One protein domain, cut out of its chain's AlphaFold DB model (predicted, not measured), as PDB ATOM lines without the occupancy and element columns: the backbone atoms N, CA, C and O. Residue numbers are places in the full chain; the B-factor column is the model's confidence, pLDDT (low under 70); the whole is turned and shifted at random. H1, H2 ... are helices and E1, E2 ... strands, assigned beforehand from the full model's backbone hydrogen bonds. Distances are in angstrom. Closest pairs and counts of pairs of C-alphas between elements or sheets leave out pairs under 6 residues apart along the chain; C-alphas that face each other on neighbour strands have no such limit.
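This is residues 10 to 149 of the 149 residues of an uncharacterized protein of Hespellia stercorisuis DSM 15480 (UniProt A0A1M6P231). A small antiparallel sheet built on one long strand, E4, is at one end of the domain, with helix H5 over it and helix H3 crossing H5 and reaching the sheet with its residues 61 to 65. H1 and H2 make a corner away from the sheet, H2 meeting H3 near residue 50, and the short H4 packs on H3. The printed part has 140 residues with five named helices and four named strands, in the order H1 H2 H3 E1 H4 H5 E2 E3 E4; the class is mixed, helices and strands. The sheet is branched, with E1, E2 and E3 each an antiparallel neighbour of E4. The whole is compact, with a radius of gyration of the C-alphas of 16.2 A and spans of 50 by 43 by 26 A.

E4, residues 141 to 148, is 22.6 A long and ends at C-alpha 148 at (-54.869, 15.624, 55.528). The other strands are E1, residues 73 to 75, E2, residues 123 to 125, and E3, residues 135 to 138. H5, residues 98 to 113, is 22.3 A long, and H3, residues 50 to 65, is 22.0 A long, beginning at C-alpha 50 at (-38.057, 28.181, 39.808). H4 holds residues 80 to 84. H2, residues 26 to 37, is 16.3 A long, and H1, residues 10 to 22, is 18.9 A long, from C-alpha 10 at (-51.490, 45.532, 30.096).

E1 lies on one side of E4, E2 and E3 on the other side. The pairing is staggered: E4 pairs with E3 over residues 141 to 144, with E1 over 145 to 147 and with E2 over 146 to 148. N 74 and O 146 are 2.9 A apart, N 124 and O 147 2.9 A, and in the hairpin of E3 and E4 N 136 and O 143 2.8 A, each within hydrogen-bond range. H5 is on the sheet at a height of 11.0 A, over E2 and E4; on the local plane it stands at 28 degrees to E4, only just along the strands. H3 only grazes the sheet, with residues 61 to 65. H3 is the hub. It touches H5 at a steep tilt of 55 degrees, the same way, the closest C-alphas being those of Tyr 54 and Leu 104, 6.1 A apart. It touches H4 with residues 56 to 60 alone; the closest C-alphas, of Ala 60 and Tyr 81, are 6.3 A apart. H2 and H3 only just touch, with 3 pairs of C-alphas within 8 A, the closest those of Asp 32 and Tyr 50, 5.9 A. H1 and H2 touch and are about perpendicular, at 87 degrees, with the C-alphas of Ala 19 and Thr 26 closest, 5.2 A. H1 and H2 are not on the sheet. In H1, H2, H3, H4 and H5 every O i to N i+4 pair is within hydrogen-bond range.

The C-alphas farthest apart, of Glu 41 and Lys 129, are 50.6 A apart. The printed part has no cut and ends at the chain's last residue, 149. The links H2 to H3 and H4 to H5 are long, with 12 and 13 residues. The mean pLDDT of the printed part is 83.1; residues 40 to 47, 86 to 95 and 139 are under 70.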
ATOM      1  N   GLN A  10     -51.267  46.734  30.902       88.12
ATOM      2  CA  GLN A  10     -51.490  45.532  30.096       88.12
ATOM      3  C   GLN A  10     -50.448  44.445  30.379       88.12
ATOM      4  O   GLN A  10     -50.805  43.274  30.520       88.12
ATOM      5  N   LEU A  11     -49.175  44.825  30.513       86.62
ATOM      6  CA  LEU A  11     -48.100  43.900  30.855       86.62
ATOM      7  C   LEU A  11     -48.280  43.367  32.280       86.62
ATOM      8  O   LEU A  11     -48.216  42.157  32.484       86.62
ATOM      9  N   GLN A  12     -48.590  44.242  33.240       89.25
ATOM     10  CA  GLN A  12     -48.881  43.850  34.621       89.25
ATOM     11  C   GLN A  12     -49.997  42.793  34.669       89.25
ATOM     12  O   GLN A  12     -49.821  41.730  35.263       89.25
ATOM     13  N   LYS A  13     -51.102  43.019  33.945       90.38
ATOM     14  CA  LYS A  13     -52.234  42.086  33.877       90.38
ATOM     15  C   LYS A  13     -51.856  40.723  33.288       90.38
ATOM     16  O   LYS A  13     -52.329  39.693  33.778       90.38
ATOM     17  N   ILE A  14     -51.018  40.693  32.250       90.81
ATOM     18  CA  ILE A  14     -50.533  39.439  31.648       90.81
ATOM     19  C   ILE A  14     -49.692  38.657  32.664       90.81
ATOM     20  O   ILE A  14     -49.927  37.462  32.860       90.81
ATOM     21  N   LEU A  15     -48.752  39.329  33.332       89.88
ATOM     22  CA  LEU A  15     -47.864  38.710  34.316       89.88
ATOM     23  C   LEU A  15     -48.648  38.185  35.524       89.88
ATOM     24  O   LEU A  15     -48.432  37.046  35.935       89.88
ATOM     25  N   ASP A  16     -49.607  38.958  36.036       87.88
ATOM     26  CA  ASP A  16     -50.484  38.545  37.140       87.88
ATOM     27  C   ASP A  16     -51.320  37.317  36.768       87.88
ATOM     28  O   ASP A  16     -51.444  36.378  37.556       87.88
ATOM     29  N   THR A  17     -51.865  37.288  35.548       89.75
ATOM     30  CA  THR A  17     -52.668  36.157  35.059       89.75
ATOM     31  C   THR A  17     -51.830  34.882  34.978       89.75
ATOM     32  O   THR A  17     -52.261  33.830  35.451       89.75
ATOM     33  N   ARG A  18     -50.615  34.971  34.422       86.62
ATOM     34  CA  ARG A  18     -49.692  33.830  34.316       86.62
ATOM     35  C   ARG A  18     -49.224  33.354  35.689       86.62
ATOM     36  O   ARG A  18     -49.285  32.159  35.962       86.62
ATOM     37  N   ALA A  19     -48.831  34.271  36.571       84.75
ATOM     38  CA  ALA A  19     -48.405  33.942  37.928       84.75
ATOM     39  C   ALA A  19     -49.525  33.260  38.727       84.75
ATOM     40  O   ALA A  19     -49.290  32.236  39.372       84.75
ATOM     41  N   LYS A  20     -50.757  33.776  38.623       83.31
ATOM     42  CA  LYS A  20     -51.939  33.197  39.270       83.31
ATOM     43  C   LYS A  20     -52.248  31.792  38.760       83.31
ATOM     44  O   LYS A  20     -52.549  30.933  39.580       83.31
ATOM     45  N   ALA A  21     -52.143  31.546  37.453       76.06
ATOM     46  CA  ALA A  21     -52.368  30.218  36.875       76.06
ATOM     47  C   ALA A  21     -51.393  29.155  37.420       76.06
ATOM     48  O   ALA A  21     -51.759  27.992  37.534       76.06
ATOM     49  N   ILE A  22     -50.178  29.567  37.791       74.12
ATOM     50  CA  ILE A  22     -49.131  28.703  38.364       74.12
ATOM     51  C   ILE A  22     -49.221  28.647  39.907       74.12
ATOM     52  O   ILE A  22     -48.621  27.788  40.547       74.12
ATOM     53  N   GLY A  23     -49.967  29.562  40.536       74.25
ATOM     54  CA  GLY A  23     -50.090  29.657  41.995       74.25
ATOM     55  C   GLY A  23     -48.940  30.406  42.689       74.25
ATOM     56  O   GLY A  23     -48.768  30.285  43.904       74.25
ATOM     57  N   ILE A  24     -48.157  31.204  41.958       78.00
ATOM     58  CA  ILE A  24     -47.026  31.983  42.497       78.00
ATOM     59  C   ILE A  24     -47.294  33.496  42.474       78.00
ATOM     60  O   ILE A  24     -48.295  33.962  41.937       78.00
ATOM     61  N   THR A  25     -46.412  34.291  43.092       81.50
ATOM     62  CA  THR A  25     -46.499  35.761  43.027       81.50
ATOM     63  C   THR A  25     -45.972  36.285  41.693       81.50
ATOM     64  O   THR A  25     -45.058  35.707  41.108       81.50
ATOM     65  N   THR A  26     -46.473  37.435  41.248       83.31
ATOM     66  CA  THR A  26     -46.011  38.104  40.019       83.31
ATOM     67  C   THR A  26     -44.525  38.425  40.064       83.31
ATOM     68  O   THR A  26     -43.806  38.186  39.101       83.31
ATOM     69  N   SER A  27     -44.027  38.881  41.216       80.12
ATOM     70  CA  SER A  27     -42.593  39.087  41.426       80.12
ATOM     71  C   SER A  27     -41.790  37.800  41.244       80.12
ATOM     72  O   SER A  27     -40.747  37.823  40.601       80.12
ATOM     73  N   ALA A  28     -42.286  36.667  41.757       75.69
ATOM     74  CA  ALA A  28     -41.624  35.381  41.593       75.69
ATOM     75  C   ALA A  28     -41.593  34.944  40.129       75.69
ATOM     76  O   ALA A  28     -40.555  34.463  39.687       75.69
ATOM     77  N   PHE A  29     -42.693  35.162  39.406       85.31
ATOM     78  CA  PHE A  29     -42.791  34.894  37.976       85.31
ATOM     79  C   PHE A  29     -41.807  35.749  37.168       85.31
ATOM     80  O   PHE A  29     -41.041  35.210  36.381       85.31
ATOM     81  N   ILE A  30     -41.763  37.067  37.404       85.75
ATOM     82  CA  ILE A  30     -40.838  37.984  36.716       85.75
ATOM     83  C   ILE A  30     -39.384  37.600  36.993       85.75
ATOM     84  O   ILE A  30     -38.586  37.516  36.065       85.75
ATOM     85  N   THR A  31     -39.027  37.363  38.262       81.88
ATOM     86  CA  THR A  31     -37.664  36.945  38.618       81.88
ATOM     87  C   THR A  31     -37.272  35.682  37.868       81.88
ATOM     88  O   THR A  31     -36.165  35.609  37.345       81.88
ATOM     89  N   ASP A  32     -38.169  34.702  37.805       80.12
ATOM     90  CA  ASP A  32     -37.883  33.441  37.140       80.12
ATOM     91  C   ASP A  32     -37.766  33.588  35.619       80.12
ATOM     92  O   ASP A  32     -36.800  33.115  35.026       80.12
ATOM     93  N   PHE A  33     -38.676  34.345  35.006       84.00
ATOM     94  CA  PHE A  33     -38.635  34.667  33.581       84.00
ATOM     95  C   PHE A  33     -37.315  35.338  33.181       84.00
ATOM     96  O   PHE A  33     -36.688  34.934  32.203       84.00
ATOM     97  N   LEU A  34     -36.862  36.333  33.953       83.69
ATOM     98  CA  LEU A  34     -35.589  37.013  33.701       83.69
ATOM     99  C   LEU A  34     -34.401  36.067  33.912       83.69
ATOM    100  O   LEU A  34     -33.504  36.024  33.080       83.69
ATOM    101  N   THR A  35     -34.421  35.268  34.981       76.12
ATOM    102  CA  THR A  35     -33.370  34.278  35.273       76.12
ATOM    103  C   THR A  35     -33.205  33.295  34.113       76.12
ATOM    104  O   THR A  35     -32.087  33.025  33.694       76.12
ATOM    105  N   GLN A  36     -34.312  32.808  33.549       74.88
ATOM    106  CA  GLN A  36     -34.288  31.901  32.401       74.88
ATOM    107  C   GLN A  36     -33.866  32.586  31.101       74.88
ATOM    108  O   GLN A  36     -33.108  32.008  30.327       74.88
ATOM    109  N   SER A  37     -34.324  33.817  30.868       80.62
ATOM    110  CA  SER A  37     -34.000  34.571  29.648       80.62
ATOM    111  C   SER A  37     -32.512  34.911  29.543       80.62
ATOM    112  O   SER A  37     -31.986  34.977  28.440       80.62
ATOM    113  N   PHE A  38     -31.836  35.090  30.680       77.69
ATOM    114  CA  PHE A  38     -30.408  35.418  30.753       77.69
ATOM    115  C   PHE A  38     -29.552  34.250  31.255       77.69
ATOM    116  O   PHE A  38     -28.435  34.462  31.723       77.69
ATOM    117  N   LYS A  39     -30.057  33.011  31.193       72.31
ATOM    118  CA  LYS A  39     -29.386  31.858  31.812       72.31
ATOM    119  C   LYS A  39     -27.971  31.597  31.283       72.31
ATOM    120  O   LYS A  39     -27.116  31.170  32.047       72.31
ATOM    121  N   ASP A  40     -27.727  31.909  30.011       68.44
ATOM    122  CA  ASP A  40     -26.428  31.713  29.358       68.44
ATOM    123  C   ASP A  40     -25.417  32.817  29.736       68.44
ATOM    124  O   ASP A  40     -24.208  32.616  29.653       68.44
ATOM    125  N   GLU A  41     -25.902  33.976  30.192       69.88
ATOM    126  CA  GLU A  41     -25.088  35.117  30.643       69.88
ATOM    127  C   GLU A  41     -24.850  35.100  32.162       69.88
ATOM    128  O   GLU A  41     -23.930  35.734  32.686       69.88
ATOM    129  N   LEU A  42     -25.685  34.362  32.891       63.12
ATOM    130  CA  LEU A  42     -25.685  34.277  34.341       63.12
ATOM    131  C   LEU A  42     -25.097  32.927  34.787       63.12
ATOM    132  O   LEU A  42     -25.784  31.913  34.889       63.12
ATOM    133  N   ASN A  43     -23.801  32.925  35.107       57.12
ATOM    134  CA  ASN A  43     -23.107  31.746  35.635       57.12
ATOM    135  C   ASN A  43     -23.774  31.201  36.919       57.12
ATOM    136  O   ASN A  43     -24.034  31.953  37.859       57.12
ATOM    137  N   GLY A  44     -23.968  29.879  37.002       58.22
ATOM    138  CA  GLY A  44     -24.432  29.199  38.223       58.22
ATOM    139  C   GLY A  44     -25.951  29.177  38.434       58.22
ATOM    140  O   GLY A  44     -26.407  28.945  39.558       58.22
ATOM    141  N   ILE A  45     -26.739  29.414  37.383       59.88
ATOM    142  CA  ILE A  45     -28.192  29.218  37.416       59.88
ATOM    143  C   ILE A  45     -28.529  27.726  37.316       59.88
ATOM    144  O   ILE A  45     -27.902  27.018  36.534       59.88
ATOM    145  N   PRO A  46     -29.519  27.230  38.084       60.62
ATOM    146  CA  PRO A  46     -29.981  25.859  37.933       60.62
ATOM    147  C   PRO A  46     -30.597  25.589  36.547       60.62
ATOM    148  O   PRO A  46     -31.395  26.398  36.083       60.62
ATOM    149  N   ASP A  47     -30.333  24.422  35.944       66.44
ATOM    150  CA  ASP A  47     -30.922  23.975  34.663       66.44
ATOM    151  C   ASP A  47     -32.447  24.125  34.614       66.44
ATOM    152  O   ASP A  47     -33.013  24.387  33.555       66.44
ATOM    153  N   LYS A  48     -33.119  23.938  35.759       72.88
ATOM    154  CA  LYS A  48     -34.566  24.116  35.890       72.88
ATOM    155  C   LYS A  48     -34.911  25.463  36.501       72.88
ATOM    156  O   LYS A  48     -34.350  25.867  37.523       72.88
ATOM    157  N   SER A  49     -35.912  26.108  35.912       77.44
ATOM    158  CA  SER A  49     -36.484  27.343  36.430       77.44
ATOM    159  C   SER A  49     -37.149  27.132  37.792       77.44
ATOM    160  O   SER A  49     -37.534  26.023  38.167       77.44
ATOM    161  N   TYR A  50     -37.294  28.204  38.566       81.06
ATOM    162  CA  TYR A  50     -38.057  28.181  39.808       81.06
ATOM    163  C   TYR A  50     -39.513  27.769  39.566       81.06
ATOM    164  O   TYR A  50     -40.073  27.054  40.398       81.06
ATOM    165  N   ILE A  51     -40.127  28.207  38.460       80.56
ATOM    166  CA  ILE A  51     -41.490  27.822  38.081       80.56
ATOM    167  C   ILE A  51     -41.575  26.317  37.841       80.56
ATOM    168  O   ILE A  51     -42.482  25.683  38.381       80.56
ATOM    169  N   ASP A  52     -40.633  25.739  37.097       83.69
ATOM    170  CA  ASP A  52     -40.625  24.298  36.818       83.69
ATOM    171  C   ASP A  52     -40.411  23.514  38.112       83.69
ATOM    172  O   ASP A  52     -41.180  22.613  38.442       83.69
ATOM    173  N   LEU A  53     -39.438  23.940  38.928       86.19
ATOM    174  CA  LEU A  53     -39.180  23.340  40.233       86.19
ATOM    175  C   LEU A  53     -40.407  23.400  41.156       86.19
ATOM    176  O   LEU A  53     -40.639  22.461  41.920       86.19
ATOM    177  N   TYR A  54     -41.172  24.496  41.116       88.88
ATOM    178  CA  TYR A  54     -42.393  24.660  41.904       88.88
ATOM    179  C   TYR A  54     -43.546  23.814  41.371       88.88
ATOM    180  O   TYR A  54     -44.242  23.184  42.166       88.88
ATOM    181  N   THR A  55     -43.726  23.765  40.053       88.44
ATOM    182  CA  THR A  55     -44.755  22.951  39.393       88.44
ATOM    183  C   THR A  55     -44.536  21.470  39.695       88.44
ATOM    184  O   THR A  55     -45.436  20.820  40.221       88.44
ATOM    185  N   GLU A  56     -43.314  20.969  39.507       89.94
ATOM    186  CA  GLU A  56     -42.953  19.582  39.822       89.94
ATOM    187  C   GLU A  56     -43.107  19.272  41.319       89.94
ATOM    188  O   GLU A  56     -43.614  18.215  41.697       89.94
ATOM    189  N   LEU A  57     -42.737  20.212  42.203       91.62
ATOM    190  CA  LEU A  57     -42.972  20.053  43.640       91.62
ATOM    191  C   LEU A  57     -44.465  19.944  43.952       91.62
ATOM    192  O   LEU A  57     -44.865  19.096  44.749       91.62
ATOM    193  N   ARG A  58     -45.281  20.817  43.362       93.69
ATOM    194  CA  ARG A  58     -46.729  20.857  43.571       93.69
ATOM    195  C   ARG A  58     -47.365  19.540  43.139       93.69
ATOM    196  O   ARG A  58     -48.105  18.953  43.923       93.69
ATOM    197  N   GLU A  59     -47.017  19.043  41.958       93.25
ATOM    198  CA  GLU A  59     -47.474  17.746  41.452       93.25
ATOM    199  C   GLU A  59     -47.036  16.589  42.355       93.25
ATOM    200  O   GLU A  59     -47.861  15.756  42.729       93.25
ATOM    201  N   ALA A  60     -45.775  16.572  42.797       93.88
ATOM    202  CA  ALA A  60     -45.272  15.542  43.701       93.88
ATOM    203  C   ALA A  60     -46.003  15.541  45.056       93.88
ATOM    204  O   ALA A  60     -46.316  14.481  45.599       93.88
ATOM    205  N   VAL A  61     -46.317  16.720  45.601       94.56
ATOM    206  CA  VAL A  61     -47.085  16.844  46.852       94.56
ATOM    207  C   VAL A  61     -48.535  16.408  46.647       94.56
ATOM    208  O   VAL A  61     -49.092  15.758  47.529       94.56
ATOM    209  N   ILE A  62     -49.150  16.726  45.503       94.88
ATOM    210  CA  ILE A  62     -50.496  16.245  45.152       94.88
ATOM    211  C   ILE A  62     -50.505  14.715  45.041       94.88
ATOM    212  O   ILE A  62     -51.396  14.069  45.591       94.88
ATOM    213  N   GLY A  63     -49.503  14.126  44.390       95.62
ATOM    214  CA  GLY A  63     -49.342  12.674  44.328       95.62
ATOM    215  C   GLY A  63     -49.238  12.061  45.723       95.62
ATOM    216  O   GLY A  63     -50.012  11.168  46.062       95.62
ATOM    217  N   TYR A  64     -48.355  12.604  46.565       95.88
ATOM    218  CA  TYR A  64     -48.141  12.114  47.926       95.88
ATOM    219  C   TYR A  64     -49.381  12.267  48.820       95.88
ATOM    220  O   TYR A  64     -49.798  11.319  49.475       95.88
ATOM    221  N   LYS A  65     -50.041  13.434  48.843       94.62
ATOM    222  CA  LYS A  65     -51.216  13.644  49.712       94.62
ATOM    223  C   LYS A  65     -52.390  12.728  49.346       94.62
ATOM    224  O   LYS A  65     -53.255  12.484  50.183       94.62
ATOM    225  N   ASN A  66     -52.470  12.282  48.092       95.00
ATOM    226  CA  ASN A  66     -53.544  11.411  47.624       95.00
ATOM    227  C   ASN A  66     -53.357   9.960  48.098       95.00
ATOM    228  O   ASN A  66     -54.316   9.196  48.067       95.00
ATOM    229  N   THR A  67     -52.168   9.588  48.592       95.75
ATOM    230  CA  THR A  67     -51.935   8.288  49.244       95.75
ATOM    231  C   THR A  67     -52.248   8.307  50.743       95.75
ATOM    232  O   THR A  67     -52.203   7.261  51.386       95.75
ATOM    233  N   LEU A  68     -52.527   9.484  51.311       95.44
ATOM    234  CA  LEU A  68     -52.794   9.673  52.736       95.44
ATOM    235  C   LEU A  68     -54.284   9.529  53.060       95.44
ATOM    236  O   LEU A  68     -55.153   9.928  52.281       95.44
ATOM    237  N   LYS A  69     -54.578   9.017  54.254       95.88
ATOM    238  CA  LYS A  69     -55.921   8.998  54.842       95.88
ATOM    239  C   LYS A  69     -56.187  10.299  55.604       95.88
ATOM    240  O   LYS A  69     -55.260  10.999  56.005       95.88
ATOM    241  N   SER A  70     -57.461  10.627  55.825       94.69
ATOM    242  CA  SER A  70     -57.833  11.757  56.692       94.69
ATOM    243  C   SER A  70     -57.237  11.566  58.096       94.69
ATOM    244  O   SER A  70     -57.278  10.468  58.654       94.69
ATOM    245  N   GLY A  71     -56.640  12.630  58.637       92.75
ATOM    246  CA  GLY A  71     -55.896  12.641  59.898       92.75
ATOM    247  C   GLY A  71     -54.399  12.340  59.768       92.75
ATOM    248  O   GLY A  71     -53.646  12.613  60.710       92.75
ATOM    249  N   ASP A  72     -53.937  11.830  58.621       96.25
ATOM    250  CA  ASP A  72     -52.513  11.582  58.406       96.25
ATOM    251  C   ASP A  72     -51.732  12.897  58.347       96.25
ATOM    252  O   ASP A  72     -52.171  13.913  57.791       96.25
ATOM    253  N   LYS A  73     -50.527  12.864  58.917       95.12
ATOM    254  CA  LYS A  73     -49.624  14.011  58.990       95.12
ATOM    255  C   LYS A  73     -48.384  13.759  58.165       95.12
ATOM    256  O   LYS A  73     -47.833  12.664  58.180       95.12
ATOM    257  N   PHE A  74     -47.916  14.805  57.503       95.06
ATOM    258  CA  PHE A  74     -46.715  14.738  56.688       95.06
ATOM    259  C   PHE A  74     -45.954  16.058  56.693       95.06
ATOM    260  O   PHE A  74     -46.434  17.103  57.129       95.06
ATOM    261  N   THR A  75     -44.736  16.016  56.193       94.44
ATOM    262  CA  THR A  75     -43.866  17.149  55.931       94.44
ATOM    263  C   THR A  75     -43.389  17.069  54.488       94.44
ATOM    264  O   THR A  75     -43.421  16.013  53.863       94.44
ATOM    265  N   LEU A  76     -42.840  18.158  53.950       91.50
ATOM    266  CA  LEU A  76     -42.228  18.094  52.617       91.50
ATOM    267  C   LEU A  76     -41.027  17.148  52.546       91.50
ATOM    268  O   LEU A  76     -40.618  16.784  51.457       91.50
ATOM    269  N   ARG A  77     -40.455  16.722  53.677       89.12
ATOM    270  CA  ARG A  77     -39.367  15.731  53.674       89.12
ATOM    271  C   ARG A  77     -39.844  14.325  53.338       89.12
ATOM    272  O   ARG A  77     -39.013  13.515  52.942       89.12
ATOM    273  N   ASP A  78     -41.136  14.069  53.497       91.00
ATOM    274  CA  ASP A  78     -41.753  12.785  53.174       91.00
ATOM    275  C   ASP A  78     -42.071  12.682  51.671       91.00
ATOM    276  O   ASP A  78     -42.299  11.595  51.155       91.00
ATOM    277  N   VAL A  79     -42.023  13.807  50.945       91.75
ATOM    278  CA  VAL A  79     -42.198  13.864  49.489       91.75
ATOM    279  C   VAL A  79     -40.845  13.653  48.807       91.75
ATOM    280  O   VAL A  79     -39.965  14.517  48.883       91.75
ATOM    281  N   ASP A  80     -40.693  12.525  48.108       89.31
ATOM    282  CA  ASP A  80     -39.422  12.098  47.501       89.31
ATOM    283  C   ASP A  80     -38.783  13.168  46.614       89.31
ATOM    284  O   ASP A  80     -37.585  13.427  46.730       89.31
ATOM    285  N   TYR A  81     -39.580  13.863  45.797       89.12
ATOM    286  CA  TYR A  81     -39.086  14.966  44.975       89.12
ATOM    287  C   TYR A  81     -38.370  16.033  45.825       89.12
ATOM    288  O   TYR A  81     -37.193  16.322  45.616       89.12
ATOM    289  N   TYR A  82     -39.018  16.559  46.870       87.94
ATOM    290  CA  TYR A  82     -38.452  17.611  47.728       87.94
ATOM    291  C   TYR A  82     -37.277  17.138  48.601       87.94
ATOM    292  O   TYR A  82     -36.382  17.923  48.959       87.94
ATOM    293  N   LYS A  83     -37.279  15.858  48.982       84.44
ATOM    294  CA  LYS A  83     -36.162  15.200  49.666       84.44
ATOM    295  C   LYS A  83     -34.934  15.132  48.754       84.44
ATOM    296  O   LYS A  83     -33.840  15.514  49.177       84.44
ATOM    297  N   ASN A  84     -35.128  14.744  47.497       81.31
ATOM    298  CA  ASN A  84     -34.054  14.574  46.522       81.31
ATOM    299  C   ASN A  84     -33.526  15.904  45.969       81.31
ATOM    300  O   ASN A  84     -32.362  15.974  45.600       81.31
ATOM    301  N   LEU A  85     -34.296  16.996  46.049       77.75
ATOM    302  CA  LEU A  85     -33.797  18.347  45.751       77.75
ATOM    303  C   LEU A  85     -32.603  18.783  46.627       77.75
ATOM    304  O   LEU A  85     -31.883  19.707  46.263       77.75
ATOM    305  N   SER A  86     -32.398  18.170  47.801       64.38
ATOM    306  CA  SER A  86     -31.200  18.408  48.627       64.38
ATOM    307  C   SER A  86     -30.032  17.466  48.340       64.38
ATOM    308  O   SER A  86     -28.960  17.666  48.907       64.38
ATOM    309  N   ALA A  87     -30.226  16.437  47.513       58.09
ATOM    310  CA  ALA A  87     -29.185  15.475  47.199       58.09
ATOM    311  C   ALA A  87     -28.303  16.036  46.082       58.09
ATOM    312  O   ALA A  87     -28.732  16.186  44.939       58.09
ATOM    313  N   THR A  88     -27.054  16.340  46.424       50.06
ATOM    314  CA  THR A  88     -26.002  16.658  45.464       50.06
ATOM    315  C   THR A  88     -25.757  15.426  44.596       50.06
ATOM    316  O   THR A  88     -24.980  14.549  44.964       50.06
ATOM    317  N   THR A  89     -26.451  15.300  43.466       46.97
ATOM    318  CA  THR A  89     -26.140  14.240  42.508       46.97
ATOM    319  C   THR A  89     -24.912  14.674  41.720       46.97
ATOM    320  O   THR A  89     -24.961  15.480  40.793       46.97
ATOM    321  N   VAL A  90     -23.769  14.148  42.159       38.78
ATOM    322  CA  VAL A  90     -22.496  14.128  41.436       38.78
ATOM    323  C   VAL A  90     -22.717  13.317  40.157       38.78
ATOM    324  O   VAL A  90     -22.515  12.112  40.181       38.78
ATOM    325  N   SER A  91     -23.255  13.945  39.103       36.69
ATOM    326  CA  SER A  91     -23.291  13.500  37.687       36.69
ATOM    327  C   SER A  91     -24.121  14.470  36.818       36.69
ATOM    328  O   SER A  91     -25.005  14.055  36.079       36.69
ATOM    329  N   GLY A  92     -23.889  15.783  36.919       43.38
ATOM    330  CA  GLY A  92     -24.435  16.742  35.942       43.38
ATOM    331  C   GLY A  92     -25.915  17.126  36.079       43.38
ATOM    332  O   GLY A  92     -26.396  17.895  35.259       43.38
ATOM    333  N   THR A  93     -26.627  16.698  37.123       43.59
ATOM    334  CA  THR A  93     -27.964  17.224  37.457       43.59
ATOM    335  C   THR A  93     -27.988  17.840  38.856       43.59
ATOM    336  O   THR A  93     -28.195  17.175  39.860       43.59
ATOM    337  N   HIS A  94     -27.757  19.151  38.895       50.59
ATOM    338  CA  HIS A  94     -28.467  20.145  39.703       50.59
ATOM    339  C   HIS A  94     -28.801  19.827  41.168       50.59
ATOM    340  O   HIS A  94     -29.958  19.657  41.550       50.59
ATOM    341  N   SER A  95     -27.796  19.949  42.040       58.59
ATOM    342  CA  SER A  95     -28.054  20.361  43.423       58.59
ATOM    343  C   SER A  95     -28.653  21.771  43.404       58.59
ATOM    344  O   SER A  95     -27.942  22.732  43.107       58.59
ATOM    345  N   ILE A  96     -29.940  21.934  43.725       70.75
ATOM    346  CA  ILE A  96     -30.509  23.284  43.819       70.75
ATOM    347  C   ILE A  96     -29.974  24.000  45.072       70.75
ATOM    348  O   ILE A  96     -29.844  23.378  46.133       70.75
ATOM    349  N   PRO A  97     -29.682  25.311  45.004       73.94
ATOM    350  CA  PRO A  97     -29.230  26.060  46.169       73.94
ATOM    351  C   PRO A  97     -30.208  25.940  47.344       73.94
ATOM    352  O   PRO A  97     -31.430  25.996  47.172       73.94
ATOM    353  N   ALA A  98     -29.677  25.851  48.567       76.81
ATOM    354  CA  ALA A  98     -30.490  25.723  49.780       76.81
ATOM    355  C   ALA A  98     -31.527  26.856  49.921       76.81
ATOM    356  O   ALA A  98     -32.650  26.622  50.374       76.81
ATOM    357  N   ALA A  99     -31.179  28.070  49.480       77.81
ATOM    358  CA  ALA A  99     -32.083  29.218  49.453       77.81
ATOM    359  C   ALA A  99     -33.286  28.999  48.518       77.81
ATOM    360  O   ALA A  99     -34.422  29.277  48.912       77.81
ATOM    361  N   THR A 100     -33.057  28.450  47.320       80.31
ATOM    362  CA  THR A 100     -34.103  28.107  46.343       80.31
ATOM    363  C   THR A 100     -35.015  27.024  46.896       80.31
ATOM    364  O   THR A 100     -36.234  27.188  46.900       80.31
ATOM    365  N   ARG A 101     -34.446  25.970  47.489       82.69
ATOM    366  CA  ARG A 101     -35.227  24.913  48.146       82.69
ATOM    367  C   ARG A 101     -36.097  25.454  49.283       82.69
ATOM    368  O   ARG A 101     -37.285  25.149  49.366       82.69
ATOM    369  N   ALA A 102     -35.532  26.305  50.137       83.62
ATOM    370  CA  ALA A 102     -36.277  26.954  51.211       83.62
ATOM    371  C   ALA A 102     -37.369  27.897  50.679       83.62
ATOM    372  O   ALA A 102     -38.404  28.079  51.320       83.62
ATOM    373  N   ARG A 103     -37.154  28.530  49.519       85.94
ATOM    374  CA  ARG A 103     -38.164  29.350  48.840       85.94
ATOM    375  C   ARG A 103     -39.322  28.491  48.323       85.94
ATOM    376  O   ARG A 103     -40.459  28.835  48.620       85.94
ATOM    377  N   LEU A 104     -39.043  27.350  47.686       88.69
ATOM    378  CA  LEU A 104     -40.069  26.397  47.235       88.69
ATOM    379  C   LEU A 104     -40.973  25.946  48.391       88.69
ATOM    380  O   LEU A 104     -42.195  26.064  48.311       88.69
ATOM    381  N   GLY A 105     -40.372  25.520  49.509       89.88
ATOM    382  CA  GLY A 105     -41.130  25.114  50.695       89.88
ATOM    383  C   GLY A 105     -41.985  26.245  51.284       89.88
ATOM    384  O   GLY A 105     -43.109  26.007  51.722       89.88
ATOM    385  N   ARG A 106     -41.492  27.493  51.254       89.00
ATOM    386  CA  ARG A 106     -42.264  28.676  51.675       89.00
ATOM    387  C   ARG A 106     -43.434  28.968  50.738       89.00
ATOM    388  O   ARG A 106     -44.525  29.229  51.235       89.00
ATOM    389  N   SER A 107     -43.232  28.898  49.423       90.44
ATOM    390  CA  SER A 107     -44.302  29.111  48.442       90.44
ATOM    391  C   SER A 107     -45.418  28.087  48.584       90.44
ATOM    392  O   SER A 107     -46.575  28.483  48.671       90.44
ATOM    393  N   LEU A 108     -45.080  26.803  48.708       93.31
ATOM    394  CA  LEU A 108     -46.084  25.757  48.884       93.31
ATOM    395  C   LEU A 108     -46.824  25.902  50.224       93.31
ATOM    396  O   LEU A 108     -48.036  25.725  50.305       93.31
ATOM    397  N   ASN A 109     -46.108  26.281  51.287       91.56
ATOM    398  CA  ASN A 109     -46.739  26.572  52.568       91.56
ATOM    399  C   ASN A 109     -47.755  27.718  52.470       91.56
ATOM    400  O   ASN A 109     -48.816  27.633  53.079       91.56
ATOM    401  N   GLU A 110     -47.437  28.779  51.728       89.94
ATOM    402  CA  GLU A 110     -48.362  29.888  51.488       89.94
ATOM    403  C   GLU A 110     -49.547  29.486  50.613       89.94
ATOM    404  O   GLU A 110     -50.656  29.937  50.879       89.94
ATOM    405  N   ASP A 111     -49.330  28.642  49.603       90.38
ATOM    406  CA  ASP A 111     -50.394  28.096  48.756       90.38
ATOM    407  C   ASP A 111     -51.434  27.345  49.603       90.38
ATOM    408  O   ASP A 111     -52.609  27.713  49.615       90.38
ATOM    409  N   ILE A 112     -50.974  26.401  50.432       91.00
ATOM    410  CA  ILE A 112     -51.826  25.628  51.349       91.00
ATOM    411  C   ILE A 112     -52.470  26.536  52.409       91.00
ATOM    412  O   ILE A 112     -53.670  26.461  52.657       91.00
ATOM    413  N   ARG A 113     -51.694  27.418  53.057       86.56
ATOM    414  CA  ARG A 113     -52.191  28.278  54.150       86.56
ATOM    415  C   ARG A 113     -53.277  29.246  53.683       86.56
ATOM    416  O   ARG A 113     -54.193  29.536  54.446       86.56
ATOM    417  N   LEU A 114     -53.128  29.790  52.479       87.12
ATOM    418  CA  LEU A 114     -54.070  30.741  51.890       87.12
ATOM    419  C   LEU A 114     -55.122  30.057  51.009       87.12
ATOM    420  O   LEU A 114     -55.942  30.761  50.428       87.12
ATOM    421  N   ASN A 115     -55.095  28.722  50.920       85.75
ATOM    422  CA  ASN A 115     -55.988  27.918  50.093       85.75
ATOM    423  C   ASN A 115     -56.075  28.439  48.643       85.75
ATOM    424  O   ASN A 115     -57.166  28.650  48.114       85.75
ATOM    425  N   LYS A 116     -54.922  28.743  48.024       87.12
ATOM    426  CA  LYS A 116     -54.894  29.336  46.672       87.12
ATOM    427  C   LYS A 116     -55.188  28.295  45.597       87.12
ATOM    428  O   LYS A 116     -55.893  28.605  44.639       87.12
ATOM    429  N   SER A 117     -54.640  27.093  45.758       86.88
ATOM    430  CA  SER A 117     -54.856  25.956  44.867       86.88
ATOM    431  C   SER A 117     -55.978  25.049  45.388       86.88
ATOM    432  O   SER A 117     -55.841  24.504  46.488       86.88
ATOM    433  N   PRO A 118     -57.058  24.817  44.616       90.69
ATOM    434  CA  PRO A 118     -58.159  23.939  45.026       90.69
ATOM    435  C   PRO A 118     -57.723  22.488  45.269       90.69
ATOM    436  O   PRO A 118     -58.333  21.782  46.067       90.69
ATOM    437  N   GLU A 119     -56.639  22.041  44.641       92.75
ATOM    438  CA  GLU A 119     -56.078  20.704  44.814       92.75
ATOM    439  C   GLU A 119     -55.593  20.461  46.245       92.75
ATOM    440  O   GLU A 119     -55.538  19.308  46.663       92.75
ATOM    441  N   PHE A 120     -55.274  21.515  47.006       93.94
ATOM    442  CA  PHE A 120     -54.866  21.432  48.411       93.94
ATOM    443  C   PHE A 120     -56.001  21.715  49.402       93.94
ATOM    444  O   PHE A 120     -55.732  21.817  50.594       93.94
ATOM    445  N   ALA A 121     -57.259  21.799  48.954       92.75
ATOM    446  CA  ALA A 121     -58.397  22.070  49.838       92.75
ATOM    447  C   ALA A 121     -58.568  21.025  50.959       92.75
ATOM    448  O   ALA A 121     -59.162  21.311  51.996       92.75
ATOM    449  N   ASP A 122     -58.029  19.823  50.754       93.56
ATOM    450  CA  ASP A 122     -58.041  18.693  51.684       93.56
ATOM    451  C   ASP A 122     -56.754  18.576  52.524       93.56
ATOM    452  O   ASP A 122     -56.515  17.565  53.185       93.56
ATOM    453  N   VAL A 123     -55.908  19.607  52.513       95.12
ATOM    454  CA  VAL A 123     -54.679  19.682  53.302       95.12
ATOM    455  C   VAL A 123     -54.641  21.001  54.054       95.12
ATOM    456  O   VAL A 123     -54.872  22.070  53.501       95.12
ATOM    457  N   LYS A 124     -54.262  20.950  55.330       94.19
ATOM    458  CA  LYS A 124     -54.051  22.155  56.138       94.19
ATOM    459  C   LYS A 124     -52.713  22.142  56.854       94.19
ATOM    460  O   LYS A 124     -52.063  21.112  57.038       94.19
ATOM    461  N   ARG A 125     -52.316  23.323  57.329       93.50
ATOM    462  CA  ARG A 125     -51.208  23.470  58.271       93.50
ATOM    463  C   ARG A 125     -51.593  22.830  59.608       93.50
ATOM    464  O   ARG A 125     -52.557  23.271  60.232       93.50
ATOM    465  N   ALA A 126     -50.836  21.837  60.073       93.38
ATOM    466  CA  ALA A 126     -51.080  21.253  61.387       93.38
ATOM    467  C   ALA A 126     -50.765  22.279  62.485       93.38
ATOM    468  O   ALA A 126     -49.791  23.038  62.390       93.38
ATOM    469  N   LEU A 127     -51.579  22.283  63.538       92.88
ATOM    470  CA  LEU A 127     -51.416  23.151  64.701       92.88
ATOM    471  C   LEU A 127     -51.043  22.326  65.939       92.88
ATOM    472  O   LEU A 127     -51.405  21.157  66.071       92.88
ATOM    473  N   THR A 128     -50.293  22.929  66.853       91.88
ATOM    474  CA  THR A 128     -50.035  22.382  68.186       91.88
ATOM    475  C   THR A 128     -51.302  22.459  69.040       91.88
ATOM    476  O   THR A 128     -52.243  23.180  68.714       91.88
ATOM    477  N   LYS A 129     -51.302  21.803  70.211       90.25
ATOM    478  CA  LYS A 129     -52.383  21.945  71.211       90.25
ATOM    479  C   LYS A 129     -52.647  23.405  71.621       90.25
ATOM    480  O   LYS A 129     -53.736  23.726  72.064       90.25
ATOM    481  N   SER A 130     -51.650  24.280  71.466       91.25
ATOM    482  CA  SER A 130     -51.728  25.719  71.742       91.25
ATOM    483  C   SER A 130     -52.130  26.573  70.530       91.25
ATOM    484  O   SER A 130     -52.013  27.794  70.589       91.25
ATOM    485  N   GLY A 131     -52.543  25.958  69.417       89.62
ATOM    486  CA  GLY A 131     -52.978  26.659  68.204       89.62
ATOM    487  C   GLY A 131     -51.848  27.256  67.356       89.62
ATOM    488  O   GLY A 131     -52.118  27.939  66.372       89.62
ATOM    489  N   LYS A 132     -50.575  27.010  67.696       90.88
ATOM    490  CA  LYS A 132     -49.419  27.501  66.924       90.88
ATOM    491  C   LYS A 132     -49.084  26.543  65.774       90.88
ATOM    492  O   LYS A 132     -49.328  25.348  65.916       90.88
ATOM    493  N   PRO A 133     -48.473  26.997  64.662       90.81
ATOM    494  CA  PRO A 133     -48.044  26.096  63.592       90.81
ATOM    495  C   PRO A 133     -47.105  24.994  64.102       90.81
ATOM    496  O   PRO A 133     -46.118  25.275  64.783       90.81
ATOM    497  N   ALA A 134     -47.409  23.741  63.769       92.69
ATOM    498  CA  ALA A 134     -46.651  22.581  64.220       92.69
ATOM    499  C   ALA A 134     -45.447  22.309  63.310       92.69
ATOM    500  O   ALA A 134     -45.567  22.261  62.084       92.69
ATOM    501  N   PHE A 135     -44.281  22.080  63.910       92.56
ATOM    502  CA  PHE A 135     -43.051  21.764  63.191       92.56
ATOM    503  C   PHE A 135     -42.482  20.431  63.662       92.56
ATOM    504  O   PHE A 135     -42.424  20.167  64.861       92.56
ATOM    505  N   SER A 136     -42.021  19.623  62.713       89.75
ATOM    506  CA  SER A 136     -41.183  18.462  62.980       89.75
ATOM    507  C   SER A 136     -39.740  18.937  63.087       89.75
ATOM    508  O   SER A 136     -39.274  19.703  62.240       89.75
ATOM    509  N   LYS A 137     -39.034  18.524  64.137       86.31
ATOM    510  CA  LYS A 137     -37.608  18.809  64.313       86.31
ATOM    511  C   LYS A 137     -36.841  17.514  64.103       86.31
ATOM    512  O   LYS A 137     -36.972  16.590  64.893       86.31
ATOM    513  N   ALA A 138     -36.025  17.474  63.060       76.19
ATOM    514  CA  ALA A 138     -35.062  16.401  62.839       76.19
ATOM    515  C   ALA A 138     -33.764  17.017  62.315       76.19
ATOM    516  O   ALA A 138     -33.825  17.929  61.487       76.19
ATOM    517  N   ASN A 139     -32.612  16.545  62.802       66.81
ATOM    518  CA  ASN A 139     -31.274  16.981  62.378       66.81
ATOM    519  C   ASN A 139     -31.110  18.515  62.353       66.81
ATOM    520  O   ASN A 139     -30.833  19.093  61.305       66.81
ATOM    521  N   ASN A 140     -31.367  19.187  63.485       70.50
ATOM    522  CA  ASN A 140     -31.260  20.650  63.657       70.50
ATOM    523  C   ASN A 140     -32.043  21.508  62.649       70.50
ATOM    524  O   ASN A 140     -31.797  22.703  62.509       70.50
ATOM    525  N   THR A 141     -33.024  20.926  61.962       73.88
ATOM    526  CA  THR A 141     -33.803  21.627  60.947       73.88
ATOM    527  C   THR A 141     -35.294  21.411  61.192       73.88
ATOM    528  O   THR A 141     -35.760  20.285  61.379       73.88
ATOM    529  N   SER A 142     -36.048  22.509  61.180       84.38
ATOM    530  CA  SER A 142     -37.501  22.502  61.359       84.38
ATOM    531  C   SER A 142     -38.200  22.275  60.020       84.38
ATOM    532  O   SER A 142     -37.923  22.970  59.043       84.38
ATOM    533  N   ALA A 143     -39.126  21.324  59.978       87.94
ATOM    534  CA  ALA A 143     -39.987  21.050  58.839       87.94
ATOM    535  C   ALA A 143     -41.439  21.325  59.194       87.94
ATOM    536  O   ALA A 143     -41.925  20.996  60.274       87.94
ATOM    537  N   ALA A 144     -42.134  21.941  58.259       92.12
ATOM    538  CA  ALA A 144     -43.517  22.303  58.418       92.12
ATOM    539  C   ALA A 144     -44.389  21.015  58.381       92.12
ATOM    540  O   ALA A 144     -44.339  20.295  57.392       92.12
ATOM    541  N   ILE A 145     -45.189  20.718  59.423       94.56
ATOM    542  CA  ILE A 145     -46.168  19.602  59.446       94.56
ATOM    543  C   ILE A 145     -47.526  20.002  58.857       94.56
ATOM    544  O   ILE A 145     -48.141  20.966  59.314       94.56
ATOM    545  N   TYR A 146     -47.980  19.265  57.859       95.75
ATOM    546  CA  TYR A 146     -49.292  19.357  57.234       95.75
ATOM    547  C   TYR A 146     -50.146  18.165  57.658       95.75
ATOM    548  O   TYR A 146     -49.619  17.137  58.080       95.75
ATOM    549  N   GLU A 147     -51.458  18.322  57.574       95.44
ATOM    550  CA  GLU A 147     -52.437  17.298  57.925       95.44
ATOM    551  C   GLU A 147     -53.462  17.184  56.803       95.44
ATOM    552  O   GLU A 147     -53.965  18.207  56.323       95.44
ATOM    553  N   LYS A 148     -53.748  15.947  56.401       95.25
ATOM    554  CA  LYS A 148     -54.869  15.624  55.528       95.25
ATOM    555  C   LYS A 148     -56.160  15.751  56.335       95.25
ATOM    556  O   LYS A 148     -56.267  15.132  57.393       95.25
ATOM    557  N   ILE A 149     -57.115  16.544  55.856       92.81
ATOM    558  CA  ILE A 149     -58.452  16.649  56.462       92.81
ATOM    559  C   ILE A 149     -59.466  15.788  55.728       92.81
ATOM    560  O   ILE A 149     -59.329  15.617  54.498       92.81
TER     561      ILE A 149